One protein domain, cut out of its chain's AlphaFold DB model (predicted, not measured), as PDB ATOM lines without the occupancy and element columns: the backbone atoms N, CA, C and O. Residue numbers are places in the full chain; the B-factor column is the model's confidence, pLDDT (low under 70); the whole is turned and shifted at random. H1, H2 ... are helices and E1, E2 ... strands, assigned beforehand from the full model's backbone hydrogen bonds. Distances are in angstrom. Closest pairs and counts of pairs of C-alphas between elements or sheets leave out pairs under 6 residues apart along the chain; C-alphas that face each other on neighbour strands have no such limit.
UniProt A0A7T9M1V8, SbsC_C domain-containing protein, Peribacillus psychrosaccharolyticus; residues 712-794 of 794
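This is residues 712 to 794 of the 794 residues of the protein "SbsC_C domain-containing protein" of Peribacillus psychrosaccharolyticus (UniProt A0A7T9M1V8). A twisted sheet of four strands, built round the long hairpin E2 and E3, has a loose cover of helices: H3 packs slantwise over its edge strand E4, H2 only grazes it, and H1 lies off the sheet and touches H2. The hairpin makes much of the long axis, and residues 749 to 754, between H1 and H2, stick out free. The printed part has 83 residues, with three named helices and four named strands in the order E1 E2 E3 H1 H2 H3 E4; the sheet runs E1 E2 E3 E4 and is mixed, and the class is mixed, helices and strands. The whole is compact, with a radius of gyration of the C-alphas of 12.3 A, and spans 36 by 23 by 23 A, only just elongated.

E2, residues 718 to 726, runs 22.1 A from C-alpha 718 at (17.882, -43.422, -13.200). E3, residues 729 to 736, runs 21.9 A. The edge strands are E1, residues 712 to 714, which begins at C-alpha 712 at (13.392, -34.579, -16.185), and E4, residues 789 to 793, 12.6 A long, which ends at C-alpha 793 at (26.494, -39.589, -17.269). The helices are H1, residues 743 to 748, 8.4 A; H2, residues 756 to 764, 12.0 A; and H3, residues 774 to 781, 10.5 A.

E1, E2 and E3 form a meander, each strand the antiparallel neighbour of the one before. Hairpin E2 and E3 has N 721 and O 733 within hydrogen-bond range at 2.7 A; hairpin E1 and E2 has N 713 and O 720 at 2.8 A. E3 and E4 are parallel, at 20 degrees, with N 732 and O 790 at 2.9 A; with H1, H2 and H3 between them along the chain they make a strand-helix-strand unit, two parallel neighbour strands joined through helices. The sheet is twisted, its C-alphas up to 4.4 A off the best plane. H3 is on the sheet at a height of 9.1 A, over E4 and slantwise to the strands, at 35 degrees to E4 on the local plane; their closest C-alphas, Lys 778 and Phe 793, are 6.0 A apart. H2 only grazes the sheet. H1 is not on it and touches H2, their closest C-alphas, Asp 747 and Leu 756, 6.4 A apart; this helical hairpin runs opposite ways at a steep tilt of 45 degrees. H2 and H3 are apart. In H1, H2 and H3 every O i to N i+4 pair is within hydrogen-bond range.

The C-alphas farthest apart, those of Gly 727 and Ser 751, are 36.4 A apart. The printed part has no cut and no long link. Mean pLDDT of the printed part is 72.3, and 31 residues are under 70, among them 748 to 755.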
ATOM      1  N   THR A 712      12.827 -33.597 -17.112       67.81
ATOM      2  CA  THR A 712      13.392 -34.579 -16.185       67.81
ATOM      3  C   THR A 712      12.524 -35.827 -16.218       67.81
ATOM      4  O   THR A 712      11.336 -35.783 -15.910       67.81
ATOM      5  N   TYR A 713      13.125 -36.930 -16.632       65.81
ATOM      6  CA  TYR A 713      12.650 -38.282 -16.404       65.81
ATOM      7  C   TYR A 713      13.304 -38.775 -15.119       65.81
ATOM      8  O   TYR A 713      14.521 -38.673 -14.995       65.81
ATOM      9  N   ASP A 714      12.531 -39.285 -14.169       68.75
ATOM     10  CA  ASP A 714      13.076 -39.784 -12.911       68.75
ATOM     11  C   ASP A 714      12.361 -41.062 -12.476       68.75
ATOM     12  O   ASP A 714      11.135 -41.096 -12.426       68.75
ATOM     13  N   ASN A 715      13.124 -42.113 -12.174       65.19
ATOM     14  CA  ASN A 715      12.618 -43.358 -11.597       65.19
ATOM     15  C   ASN A 715      13.555 -43.862 -10.478       65.19
ATOM     16  O   ASN A 715      14.492 -43.164 -10.091       65.19
ATOM     17  N   GLU A 716      13.310 -45.048  -9.917       70.81
ATOM     18  CA  GLU A 716      14.130 -45.593  -8.820       70.81
ATOM     19  C   GLU A 716      15.588 -45.931  -9.217       70.81
ATOM     20  O   GLU A 716      16.461 -45.925  -8.357       70.81
ATOM     21  N   TYR A 717      15.880 -46.131 -10.509       71.56
ATOM     22  CA  TYR A 717      17.195 -46.528 -11.039       71.56
ATOM     23  C   TYR A 717      17.969 -45.394 -11.722       71.56
ATOM     24  O   TYR A 717      19.200 -45.407 -11.749       71.56
ATOM     25  N   VAL A 718      17.275 -44.427 -12.323       70.75
ATOM     26  CA  VAL A 718      17.882 -43.422 -13.200       70.75
ATOM     27  C   VAL A 718      17.067 -42.128 -13.257       70.75
ATOM     28  O   VAL A 718      15.842 -42.143 -13.360       70.75
ATOM     29  N   THR A 719      17.781 -41.002 -13.290       75.94
ATOM     30  CA  THR A 719      17.254 -39.677 -13.640       75.94
ATOM     31  C   THR A 719      17.837 -39.226 -14.979       75.94
ATOM     32  O   THR A 719      19.046 -39.044 -15.087       75.94
ATOM     33  N   ILE A 720      17.019 -38.995 -16.002       70.44
ATOM     34  CA  ILE A 720      17.441 -38.421 -17.286       70.44
ATOM     35  C   ILE A 720      16.936 -36.982 -17.382       70.44
ATOM     36  O   ILE A 720      15.740 -36.745 -17.493       70.44
ATOM     37  N   VAL A 721      17.837 -36.008 -17.389       75.00
ATOM     38  CA  VAL A 721      17.523 -34.586 -17.551       75.00
ATOM     39  C   VAL A 721      17.970 -34.130 -18.931       75.00
ATOM     40  O   VAL A 721      19.160 -34.134 -19.237       75.00
ATOM     41  N   LYS A 722      17.046 -33.681 -19.780       67.00
ATOM     42  CA  LYS A 722      17.415 -32.964 -21.007       67.00
ATOM     43  C   LYS A 722      17.778 -31.532 -20.630       67.00
ATOM     44  O   LYS A 722      16.911 -30.752 -20.261       67.00
ATOM     45  N   GLU A 723      19.052 -31.176 -20.738       69.81
ATOM     46  CA  GLU A 723      19.560 -29.849 -20.350       69.81
ATOM     47  C   GLU A 723      19.397 -28.795 -21.466       69.81
ATOM     48  O   GLU A 723      19.806 -27.647 -21.310       69.81
ATOM     49  N   GLY A 724      18.790 -29.168 -22.600       69.38
ATOM     50  CA  GLY A 724      18.540 -28.287 -23.746       69.38
ATOM     51  C   GLY A 724      19.531 -28.499 -24.894       69.38
ATOM     52  O   GLY A 724      20.044 -29.601 -25.084       69.38
ATOM     53  N   ILE A 725      19.762 -27.461 -25.704       63.53
ATOM     54  CA  ILE A 725      20.749 -27.469 -26.796       63.53
ATOM     55  C   ILE A 725      21.980 -26.681 -26.338       63.53
ATOM     56  O   ILE A 725      21.877 -25.487 -26.071       63.53
ATOM     57  N   GLN A 726      23.148 -27.321 -26.286       64.12
ATOM     58  CA  GLN A 726      24.429 -26.660 -26.015       64.12
ATOM     59  C   GLN A 726      25.389 -26.909 -27.180       64.12
ATOM     60  O   GLN A 726      25.626 -28.048 -27.579       64.12
ATOM     61  N   GLY A 727      25.935 -25.837 -27.760       74.62
ATOM     62  CA  GLY A 727      26.875 -25.942 -28.883       74.62
ATOM     63  C   GLY A 727      26.290 -26.608 -30.138       74.62
ATOM     64  O   GLY A 727      27.019 -27.286 -30.857       74.62
ATOM     65  N   GLY A 728      24.982 -26.461 -30.382       72.75
ATOM     66  CA  GLY A 728      24.290 -27.058 -31.533       72.75
ATOM     67  C   GLY A 728      23.941 -28.543 -31.383       72.75
ATOM     68  O   GLY A 728      23.484 -29.148 -32.347       72.75
ATOM     69  N   LYS A 729      24.137 -29.135 -30.197       68.88
ATOM     70  CA  LYS A 729      23.763 -30.522 -29.885       68.88
ATOM     71  C   LYS A 729      22.793 -30.577 -28.718       68.88
ATOM     72  O   LYS A 729      22.872 -29.748 -27.815       68.88
ATOM     73  N   HIS A 730      21.913 -31.573 -28.701       68.69
ATOM     74  CA  HIS A 730      21.056 -31.822 -27.544       68.69
ATOM     75  C   HIS A 730      21.887 -32.407 -26.396       68.69
ATOM     76  O   HIS A 730      22.506 -33.460 -26.559       68.69
ATOM     77  N   THR A 731      21.894 -31.745 -25.240       72.69
ATOM     78  CA  THR A 731      22.549 -32.253 -24.029       72.69
ATOM     79  C   THR A 731      21.545 -33.029 -23.186       72.69
ATOM     80  O   THR A 731      20.469 -32.526 -22.855       72.69
ATOM     81  N   VAL A 732      21.906 -34.261 -22.833       72.19
ATOM     82  CA  VAL A 732      21.122 -35.144 -21.968       72.19
ATOM     83  C   VAL A 732      22.014 -35.612 -20.825       72.19
ATOM     84  O   VAL A 732      23.051 -36.226 -21.060       72.19
ATOM     85  N   SER A 733      21.604 -35.335 -19.596       76.75
ATOM     86  CA  SER A 733      22.256 -35.784 -18.372       76.75
ATOM     87  C   SER A 733      21.573 -37.030 -17.841       76.75
ATOM     88  O   SER A 733      20.380 -36.997 -17.582       76.75
ATOM     89  N   VAL A 734      22.311 -38.116 -17.652       76.25
ATOM     90  CA  VAL A 734      21.799 -39.372 -17.094       76.25
ATOM     91  C   VAL A 734      22.462 -39.595 -15.741       76.25
ATOM     92  O   VAL A 734      23.660 -39.841 -15.683       76.25
ATOM     93  N   THR A 735      21.707 -39.495 -14.656       82.19
ATOM     94  CA  THR A 735      22.157 -39.821 -13.298       82.19
ATOM     95  C   THR A 735      21.738 -41.248 -12.998       82.19
ATOM     96  O   THR A 735      20.546 -41.547 -13.027       82.19
ATOM     97  N   ILE A 736      22.696 -42.128 -12.733       79.75
ATOM     98  CA  ILE A 736      22.412 -43.515 -12.350       79.75
ATOM     99  C   ILE A 736      22.313 -43.571 -10.823       79.75
ATOM    100  O   ILE A 736      23.243 -43.157 -10.134       79.75
ATOM    101  N   LYS A 737      21.184 -44.053 -10.298       83.50
ATOM    102  CA  LYS A 737      20.931 -44.186  -8.854       83.50
ATOM    103  C   LYS A 737      21.455 -45.512  -8.292       83.50
ATOM    104  O   LYS A 737      21.841 -45.550  -7.130       83.50
ATOM    105  N   ASP A 738      21.523 -46.557  -9.122       82.62
ATOM    106  CA  ASP A 738      22.118 -47.856  -8.788       82.62
ATOM    107  C   ASP A 738      22.902 -48.419  -9.987       82.62
ATOM    108  O   ASP A 738      22.332 -48.741 -11.029       82.62
ATOM    109  N   GLU A 739      24.227 -48.514  -9.863       85.31
ATOM    110  CA  GLU A 739      25.107 -48.979 -10.945       85.31
ATOM    111  C   GLU A 739      25.094 -50.505 -11.135       85.31
ATOM    112  O   GLU A 739      25.562 -50.984 -12.171       85.31
ATOM    113  N   THR A 740      24.570 -51.263 -10.163       83.31
ATOM    114  CA  THR A 740      24.610 -52.738 -10.148       83.31
ATOM    115  C   THR A 740      23.479 -53.389 -10.938       83.31
ATOM    116  O   THR A 740      23.580 -54.553 -11.326       83.31
ATOM    117  N   VAL A 741      22.427 -52.625 -11.219       84.12
ATOM    118  CA  VAL A 741      21.227 -53.076 -11.926       84.12
ATOM    119  C   VAL A 741      21.534 -53.234 -13.416       84.12
ATOM    120  O   VAL A 741      22.208 -52.393 -14.022       84.12
ATOM    121  N   THR A 742      21.063 -54.324 -14.026       86.12
ATOM    122  CA  THR A 742      21.203 -54.534 -15.475       86.12
ATOM    123  C   THR A 742      20.110 -53.810 -16.255       86.12
ATOM    124  O   THR A 742      19.034 -53.528 -15.733       86.12
ATOM    125  N   LEU A 743      20.347 -53.540 -17.542       79.88
ATOM    126  CA  LEU A 743      19.303 -53.028 -18.437       79.88
ATOM    127  C   LEU A 743      18.054 -53.920 -18.426       79.88
ATOM    128  O   LEU A 743      16.945 -53.404 -18.439       79.88
ATOM    129  N   SER A 744      18.224 -55.239 -18.332       79.88
ATOM    130  CA  SER A 744      17.130 -56.201 -18.224       79.88
ATOM    131  C   SER A 744      16.386 -56.095 -16.898       79.88
ATOM    132  O   SER A 744      15.182 -56.313 -16.877       79.88
ATOM    133  N   ASP A 745      17.055 -55.777 -15.793       77.62
ATOM    134  CA  ASP A 745      16.392 -55.581 -14.497       77.62
ATOM    135  C   ASP A 745      15.565 -54.290 -14.494       77.62
ATOM    136  O   ASP A 745      14.450 -54.271 -13.974       77.62
ATOM    137  N   VAL A 746      16.077 -53.233 -15.140       72.88
ATOM    138  CA  VAL A 746      15.314 -51.996 -15.369       72.88
ATOM    139  C   VAL A 746      14.120 -52.277 -16.282       72.88
ATOM    140  O   VAL A 746      12.995 -51.933 -15.935       72.88
ATOM    141  N   ASP A 747      14.347 -52.935 -17.420       73.38
ATOM    142  CA  ASP A 747      13.327 -53.176 -18.441       73.38
ATOM    143  C   ASP A 747      12.263 -54.199 -17.983       73.38
ATOM    144  O   ASP A 747      11.079 -54.018 -18.257       73.38
ATOM    145  N   SER A 748      12.633 -55.247 -17.236       66.88
ATOM    146  CA  SER A 748      11.701 -56.289 -16.754       66.88
ATOM    147  C   SER A 748      10.735 -55.802 -15.678       66.88
ATOM    148  O   SER A 748       9.638 -56.342 -15.535       66.88
ATOM    149  N   LYS A 749      11.103 -54.750 -14.944       63.19
ATOM    150  CA  LYS A 749      10.210 -54.064 -14.004       63.19
ATOM    151  C   LYS A 749       9.357 -52.984 -14.677       63.19
ATOM    152  O   LYS A 749       8.548 -52.341 -14.011       63.19
ATOM    153  N   THR A 750       9.502 -52.785 -15.991       57.75
ATOM    154  CA  THR A 750       8.722 -51.821 -16.776       57.75
ATOM    155  C   THR A 750       7.713 -52.552 -17.669       57.75
ATOM    156  O   THR A 750       8.066 -53.143 -18.680       57.75
ATOM    157  N   SER A 751       6.426 -52.535 -17.313       50.66
ATOM    158  CA  SER A 751       5.369 -53.267 -18.037       50.66
ATOM    159  C   SER A 751       4.800 -52.493 -19.242       50.66
ATOM    160  O   SER A 751       3.578 -52.395 -19.386       50.66
ATOM    161  N   GLY A 752       5.643 -51.843 -20.050       56.56
ATOM    162  CA  GLY A 752       5.176 -50.955 -21.118       56.56
ATOM    163  C   GLY A 752       5.992 -50.989 -22.403       56.56
ATOM    164  O   GLY A 752       7.089 -51.529 -22.454       56.56
ATOM    165  N   ALA A 753       5.423 -50.384 -23.447       53.03
ATOM    166  CA  ALA A 753       5.886 -50.473 -24.832       53.03
ATOM    167  C   ALA A 753       7.303 -49.940 -25.108       53.03
ATOM    168  O   ALA A 753       7.954 -50.402 -26.040       53.03
ATOM    169  N   ILE A 754       7.772 -48.941 -24.353       56.66
ATOM    170  CA  ILE A 754       9.062 -48.279 -24.591       56.66
ATOM    171  C   ILE A 754       9.948 -48.468 -23.358       56.66
ATOM    172  O   ILE A 754       9.736 -47.844 -22.321       56.66
ATOM    173  N   SER A 755      10.954 -49.331 -23.494       68.12
ATOM    174  CA  SER A 755      11.941 -49.640 -22.455       68.12
ATOM    175  C   SER A 755      13.106 -48.635 -22.431       68.12
ATOM    176  O   SER A 755      13.324 -47.895 -23.401       68.12
ATOM    177  N   LEU A 756      13.911 -48.621 -21.359       70.25
ATOM    178  CA  LEU A 756      15.099 -47.758 -21.283       70.25
ATOM    179  C   LEU A 756      16.112 -48.140 -22.370       70.25
ATOM    180  O   LEU A 756      16.709 -47.267 -23.004       70.25
ATOM    181  N   SER A 757      16.271 -49.439 -22.637       71.50
ATOM    182  CA  SER A 757      17.114 -49.921 -23.735       71.50
ATOM    183  C   SER A 757      16.622 -49.440 -25.107       71.50
ATOM    184  O   SER A 757      17.432 -49.020 -25.937       71.50
ATOM    185  N   THR A 758      15.305 -49.412 -25.335       66.88
ATOM    186  CA  THR A 758      14.688 -48.904 -26.573       66.88
ATOM    187  C   THR A 758      14.910 -47.401 -26.726       66.88
ATOM    188  O   THR A 758      15.296 -46.928 -27.799       66.88
ATOM    189  N   LEU A 759      14.756 -46.653 -25.633       66.94
ATOM    190  CA  LEU A 759      15.018 -45.220 -25.586       66.94
ATOM    191  C   LEU A 759      16.486 -44.909 -25.912       66.94
ATOM    192  O   LEU A 759      16.772 -44.114 -26.810       66.94
ATOM    193  N   LEU A 760      17.426 -45.576 -25.243       70.00
ATOM    194  CA  LEU A 760      18.861 -45.404 -25.475       70.00
ATOM    195  C   LEU A 760      19.262 -45.807 -26.893       70.00
ATOM    196  O   LEU A 760      20.056 -45.110 -27.527       70.00
ATOM    197  N   LYS A 761      18.685 -46.884 -27.430       69.69
ATOM    198  CA  LYS A 761      18.870 -47.282 -28.829       69.69
ATOM    199  C   LYS A 761      18.366 -46.209 -29.792       69.69
ATOM    200  O   LYS A 761      19.034 -45.948 -30.788       69.69
ATOM    201  N   SER A 762      17.255 -45.535 -29.489       61.09
ATOM    202  CA  SER A 762      16.738 -44.437 -30.321       61.09
ATOM    203  C   SER A 762      17.640 -43.190 -30.323       61.09
ATOM    204  O   SER A 762      17.677 -42.454 -31.310       61.09
ATOM    205  N   TYR A 763      18.390 -42.951 -29.241       61.09
ATOM    206  CA  TYR A 763      19.346 -41.842 -29.156       61.09
ATOM    207  C   TYR A 763      20.719 -42.190 -29.735       61.09
ATOM    208  O   TYR A 763      21.371 -41.340 -30.336       61.09
ATOM    209  N   THR A 764      21.172 -43.430 -29.551       65.62
ATOM    210  CA  THR A 764      22.548 -43.841 -29.873       65.62
ATOM    211  C   THR A 764      22.670 -44.618 -31.182       65.62
ATOM    212  O   THR A 764      23.765 -44.712 -31.730       65.62
ATOM    213  N   GLY A 765      21.575 -45.207 -31.674       65.50
ATOM    214  CA  GLY A 765      21.571 -46.165 -32.782       65.50
ATOM    215  C   GLY A 765      22.181 -47.530 -32.434       65.50
ATOM    216  O   GLY A 765      22.325 -48.376 -33.316       65.50
ATOM    217  N   ILE A 766      22.562 -47.762 -31.172       71.06
ATOM    218  CA  ILE A 766      23.297 -48.952 -30.735       71.06
ATOM    219  C   ILE A 766      22.355 -49.896 -29.993       71.06
ATOM    220  O   ILE A 766      21.630 -49.489 -29.088       71.06
ATOM    221  N   SER A 767      22.382 -51.175 -30.370       75.94
ATOM    222  CA  SER A 767      21.733 -52.230 -29.590       75.94
ATOM    223  C   SER A 767      22.627 -52.580 -28.405       75.94
ATOM    224  O   SER A 767      23.776 -52.973 -28.603       75.94
ATOM    225  N   LEU A 768      22.112 -52.416 -27.192       78.75
ATOM    226  CA  LEU A 768      22.820 -52.722 -25.953       78.75
ATOM    227  C   LEU A 768      22.436 -54.128 -25.481       78.75
ATOM    228  O   LEU A 768      21.293 -54.542 -25.672       78.75
ATOM    229  N   ASP A 769      23.386 -54.867 -24.909       83.12
ATOM    230  CA  ASP A 769      23.108 -56.182 -24.320       83.12
ATOM    231  C   ASP A 769      22.216 -55.981 -23.077       83.12
ATOM    232  O   ASP A 769      22.612 -55.204 -22.202       83.12
ATOM    233  N   PRO A 770      21.050 -56.647 -22.959       80.50
ATOM    234  CA  PRO A 770      20.186 -56.554 -21.780       80.50
ATOM    235  C   PRO A 770      20.904 -56.862 -20.458       80.50
ATOM    236  O   PRO A 770      20.509 -56.360 -19.413       80.50
ATOM    237  N   LYS A 771      21.992 -57.641 -20.479       85.62
ATOM    238  CA  LYS A 771      22.797 -57.948 -19.285       85.62
ATOM    239  C   LYS A 771      23.805 -56.858 -18.915       85.62
ATOM    240  O   LYS A 771      24.504 -56.996 -17.917       85.62
ATOM    241  N   THR A 772      23.913 -55.790 -19.707       85.44
ATOM    242  CA  THR A 772      24.818 -54.668 -19.417       85.44
ATOM    243  C   THR A 772      24.354 -53.976 -18.141       85.44
ATOM    244  O   THR A 772      23.199 -53.557 -18.054       85.44
ATOM    245  N   THR A 773      25.250 -53.836 -17.166       87.81
ATOM    246  CA  THR A 773      24.984 -53.048 -15.956       87.81
ATOM    247  C   THR A 773      24.912 -51.559 -16.293       87.81
ATOM    248  O   THR A 773      25.544 -51.093 -17.250       87.81
ATOM    249  N   LEU A 774      24.173 -50.770 -15.511       80.88
ATOM    250  CA  LEU A 774      24.146 -49.318 -15.710       80.88
ATOM    251  C   LEU A 774      25.551 -48.690 -15.544       80.88
ATOM    252  O   LEU A 774      25.895 -47.757 -16.278       80.88
ATOM    253  N   GLY A 775      26.411 -49.248 -14.681       81.69
ATOM    254  CA  GLY A 775      27.820 -48.840 -14.562       81.69
ATOM    255  C   GLY A 775      28.660 -49.094 -15.829       81.69
ATOM    256  O   GLY A 775      29.415 -48.223 -16.280       81.69
ATOM    257  N   ASP A 776      28.495 -50.253 -16.474       84.00
ATOM    258  CA  ASP A 776      29.172 -50.558 -17.743       84.00
ATOM    259  C   ASP A 776      28.669 -49.665 -18.880       84.00
ATOM    260  O   ASP A 776      29.450 -49.180 -19.707       84.00
ATOM    261  N   LEU A 777      27.367 -49.379 -18.888       79.25
ATOM    262  CA  LEU A 777      26.737 -48.497 -19.859       79.25
ATOM    263  C   LEU A 777      27.343 -47.082 -19.825       79.25
ATOM    264  O   LEU A 777      27.689 -46.534 -20.879       79.25
ATOM    265  N   LYS A 778      27.562 -46.525 -18.626       79.25
ATOM    266  CA  LYS A 778      28.270 -45.248 -18.406       79.25
ATOM    267  C   LYS A 778      29.668 -45.257 -19.040       79.25
ATOM    268  O   LYS A 778      30.086 -44.288 -19.685       79.25
ATOM    269  N   THR A 779      30.377 -46.380 -18.947       78.31
ATOM    270  CA  THR A 779      31.714 -46.561 -19.542       78.31
ATOM    271  C   THR A 779      31.681 -46.708 -21.066       78.31
ATOM    272  O   THR A 779      32.586 -46.229 -21.757       78.31
ATOM    273  N   ILE A 780      30.666 -47.377 -21.614       77.50
ATOM    274  CA  ILE A 780      30.503 -47.574 -23.061       77.50
ATOM    275  C   ILE A 780      30.147 -46.249 -23.735       77.50
ATOM    276  O   ILE A 780      30.799 -45.853 -24.703       77.50
ATOM    277  N   ILE A 781      29.153 -45.535 -23.205       71.81
ATOM    278  CA  ILE A 781      28.625 -44.331 -23.850       71.81
ATOM    279  C   ILE A 781      29.604 -43.156 -23.747       71.81
ATOM    280  O   ILE A 781      29.768 -42.427 -24.723       71.81
ATOM    281  N   SER A 782      30.361 -43.027 -22.651       73.88
ATOM    282  CA  SER A 782      31.409 -41.994 -22.524       73.88
ATOM    283  C   SER A 782      32.548 -42.114 -23.552       73.88
ATOM    284  O   SER A 782      33.277 -41.149 -23.788       73.88
ATOM    285  N   LYS A 783      32.709 -43.278 -24.199       70.06
ATOM    286  CA  LYS A 783      33.702 -43.505 -25.267       70.06
ATOM    287  C   LYS A 783      33.159 -43.231 -26.668       70.06
ATOM    288  O   LYS A 783      33.942 -43.183 -27.621       70.06
ATOM    289  N   LEU A 784      31.849 -43.063 -26.808       66.12
ATOM    290  CA  LEU A 784      31.180 -42.861 -28.083       66.12
ATOM    291  C   LEU A 784      30.954 -41.368 -28.332       66.12
ATOM    292  O   LEU A 784      30.638 -40.600 -27.429       66.12
ATOM    293  N   LYS A 785      31.144 -40.943 -29.583       66.19
ATOM    294  CA  LYS A 785      30.840 -39.578 -30.024       66.19
ATOM    295  C   LYS A 785      29.587 -39.623 -30.882       66.19
ATOM    296  O   LYS A 785      29.621 -40.231 -31.947       66.19
ATOM    297  N   PHE A 786      28.528 -38.954 -30.443       70.88
ATOM    298  CA  PHE A 786      27.302 -38.808 -31.227       70.88
ATOM    299  C   PHE A 786      27.325 -37.476 -31.981       70.88
ATOM    300  O   PHE A 786      27.776 -36.448 -31.461       70.88
ATOM    301  N   GLU A 787      26.889 -37.495 -33.238       62.97
ATOM    302  CA  GLU A 787      26.876 -36.296 -34.082       62.97
ATOM    303  C   GLU A 787      25.868 -35.264 -33.560       62.97
ATOM    304  O   GLU A 787      26.215 -34.088 -33.485       62.97
ATOM    305  N   GLU A 788      24.714 -35.707 -33.055       63.72
ATOM    306  CA  GLU A 788      23.595 -34.838 -32.648       63.72
ATOM    307  C   GLU A 788      23.433 -34.652 -31.126       63.72
ATOM    308  O   GLU A 788      22.751 -33.723 -30.686       63.72
ATOM    309  N   TYR A 789      24.076 -35.495 -30.305       63.53
ATOM    310  CA  TYR A 789      23.861 -35.532 -28.852       63.53
ATOM    311  C   TYR A 789      25.152 -35.391 -28.053       63.53
ATOM    312  O   TYR A 789      26.208 -35.904 -28.429       63.53
ATOM    313  N   ASN A 790      25.033 -34.732 -26.906       74.50
ATOM    314  CA  ASN A 790      26.005 -34.775 -25.829       74.50
ATOM    315  C   ASN A 790      25.364 -35.492 -24.634       74.50
ATOM    316  O   ASN A 790      24.512 -34.923 -23.956       74.50
ATOM    317  N   ILE A 791      25.728 -36.755 -24.409       73.62
ATOM    318  CA  ILE A 791      25.188 -37.547 -23.299       73.62
ATOM    319  C   ILE A 791      26.189 -37.499 -22.144       73.62
ATOM    320  O   ILE A 791      27.314 -37.982 -22.277       73.62
ATOM    321  N   VAL A 792      25.782 -36.916 -21.020       76.56
ATOM    322  CA  VAL A 792      26.602 -36.755 -19.815       76.56
ATOM    323  C   VAL A 792      26.078 -37.700 -18.742       76.56
ATOM    324  O   VAL A 792      25.001 -37.488 -18.199       76.56
ATOM    325  N   PHE A 793      26.833 -38.742 -18.411       75.69
ATOM    326  CA  PHE A 793      26.494 -39.589 -17.269       75.69
ATOM    327  C   PHE A 793      27.032 -38.960 -15.984       75.69
ATOM    328  O   PHE A 793      28.236 -38.703 -15.896       75.69
ATOM    329  N   LYS A 794      26.148 -38.709 -15.017       74.06
ATOM    330  CA  LYS A 794      26.485 -38.225 -13.675       74.06
ATOM    331  C   LYS A 794      26.595 -39.415 -12.731       74.06
ATOM    332  O   LYS A 794      25.746 -40.331 -12.809       74.06
TER     333      LYS A 794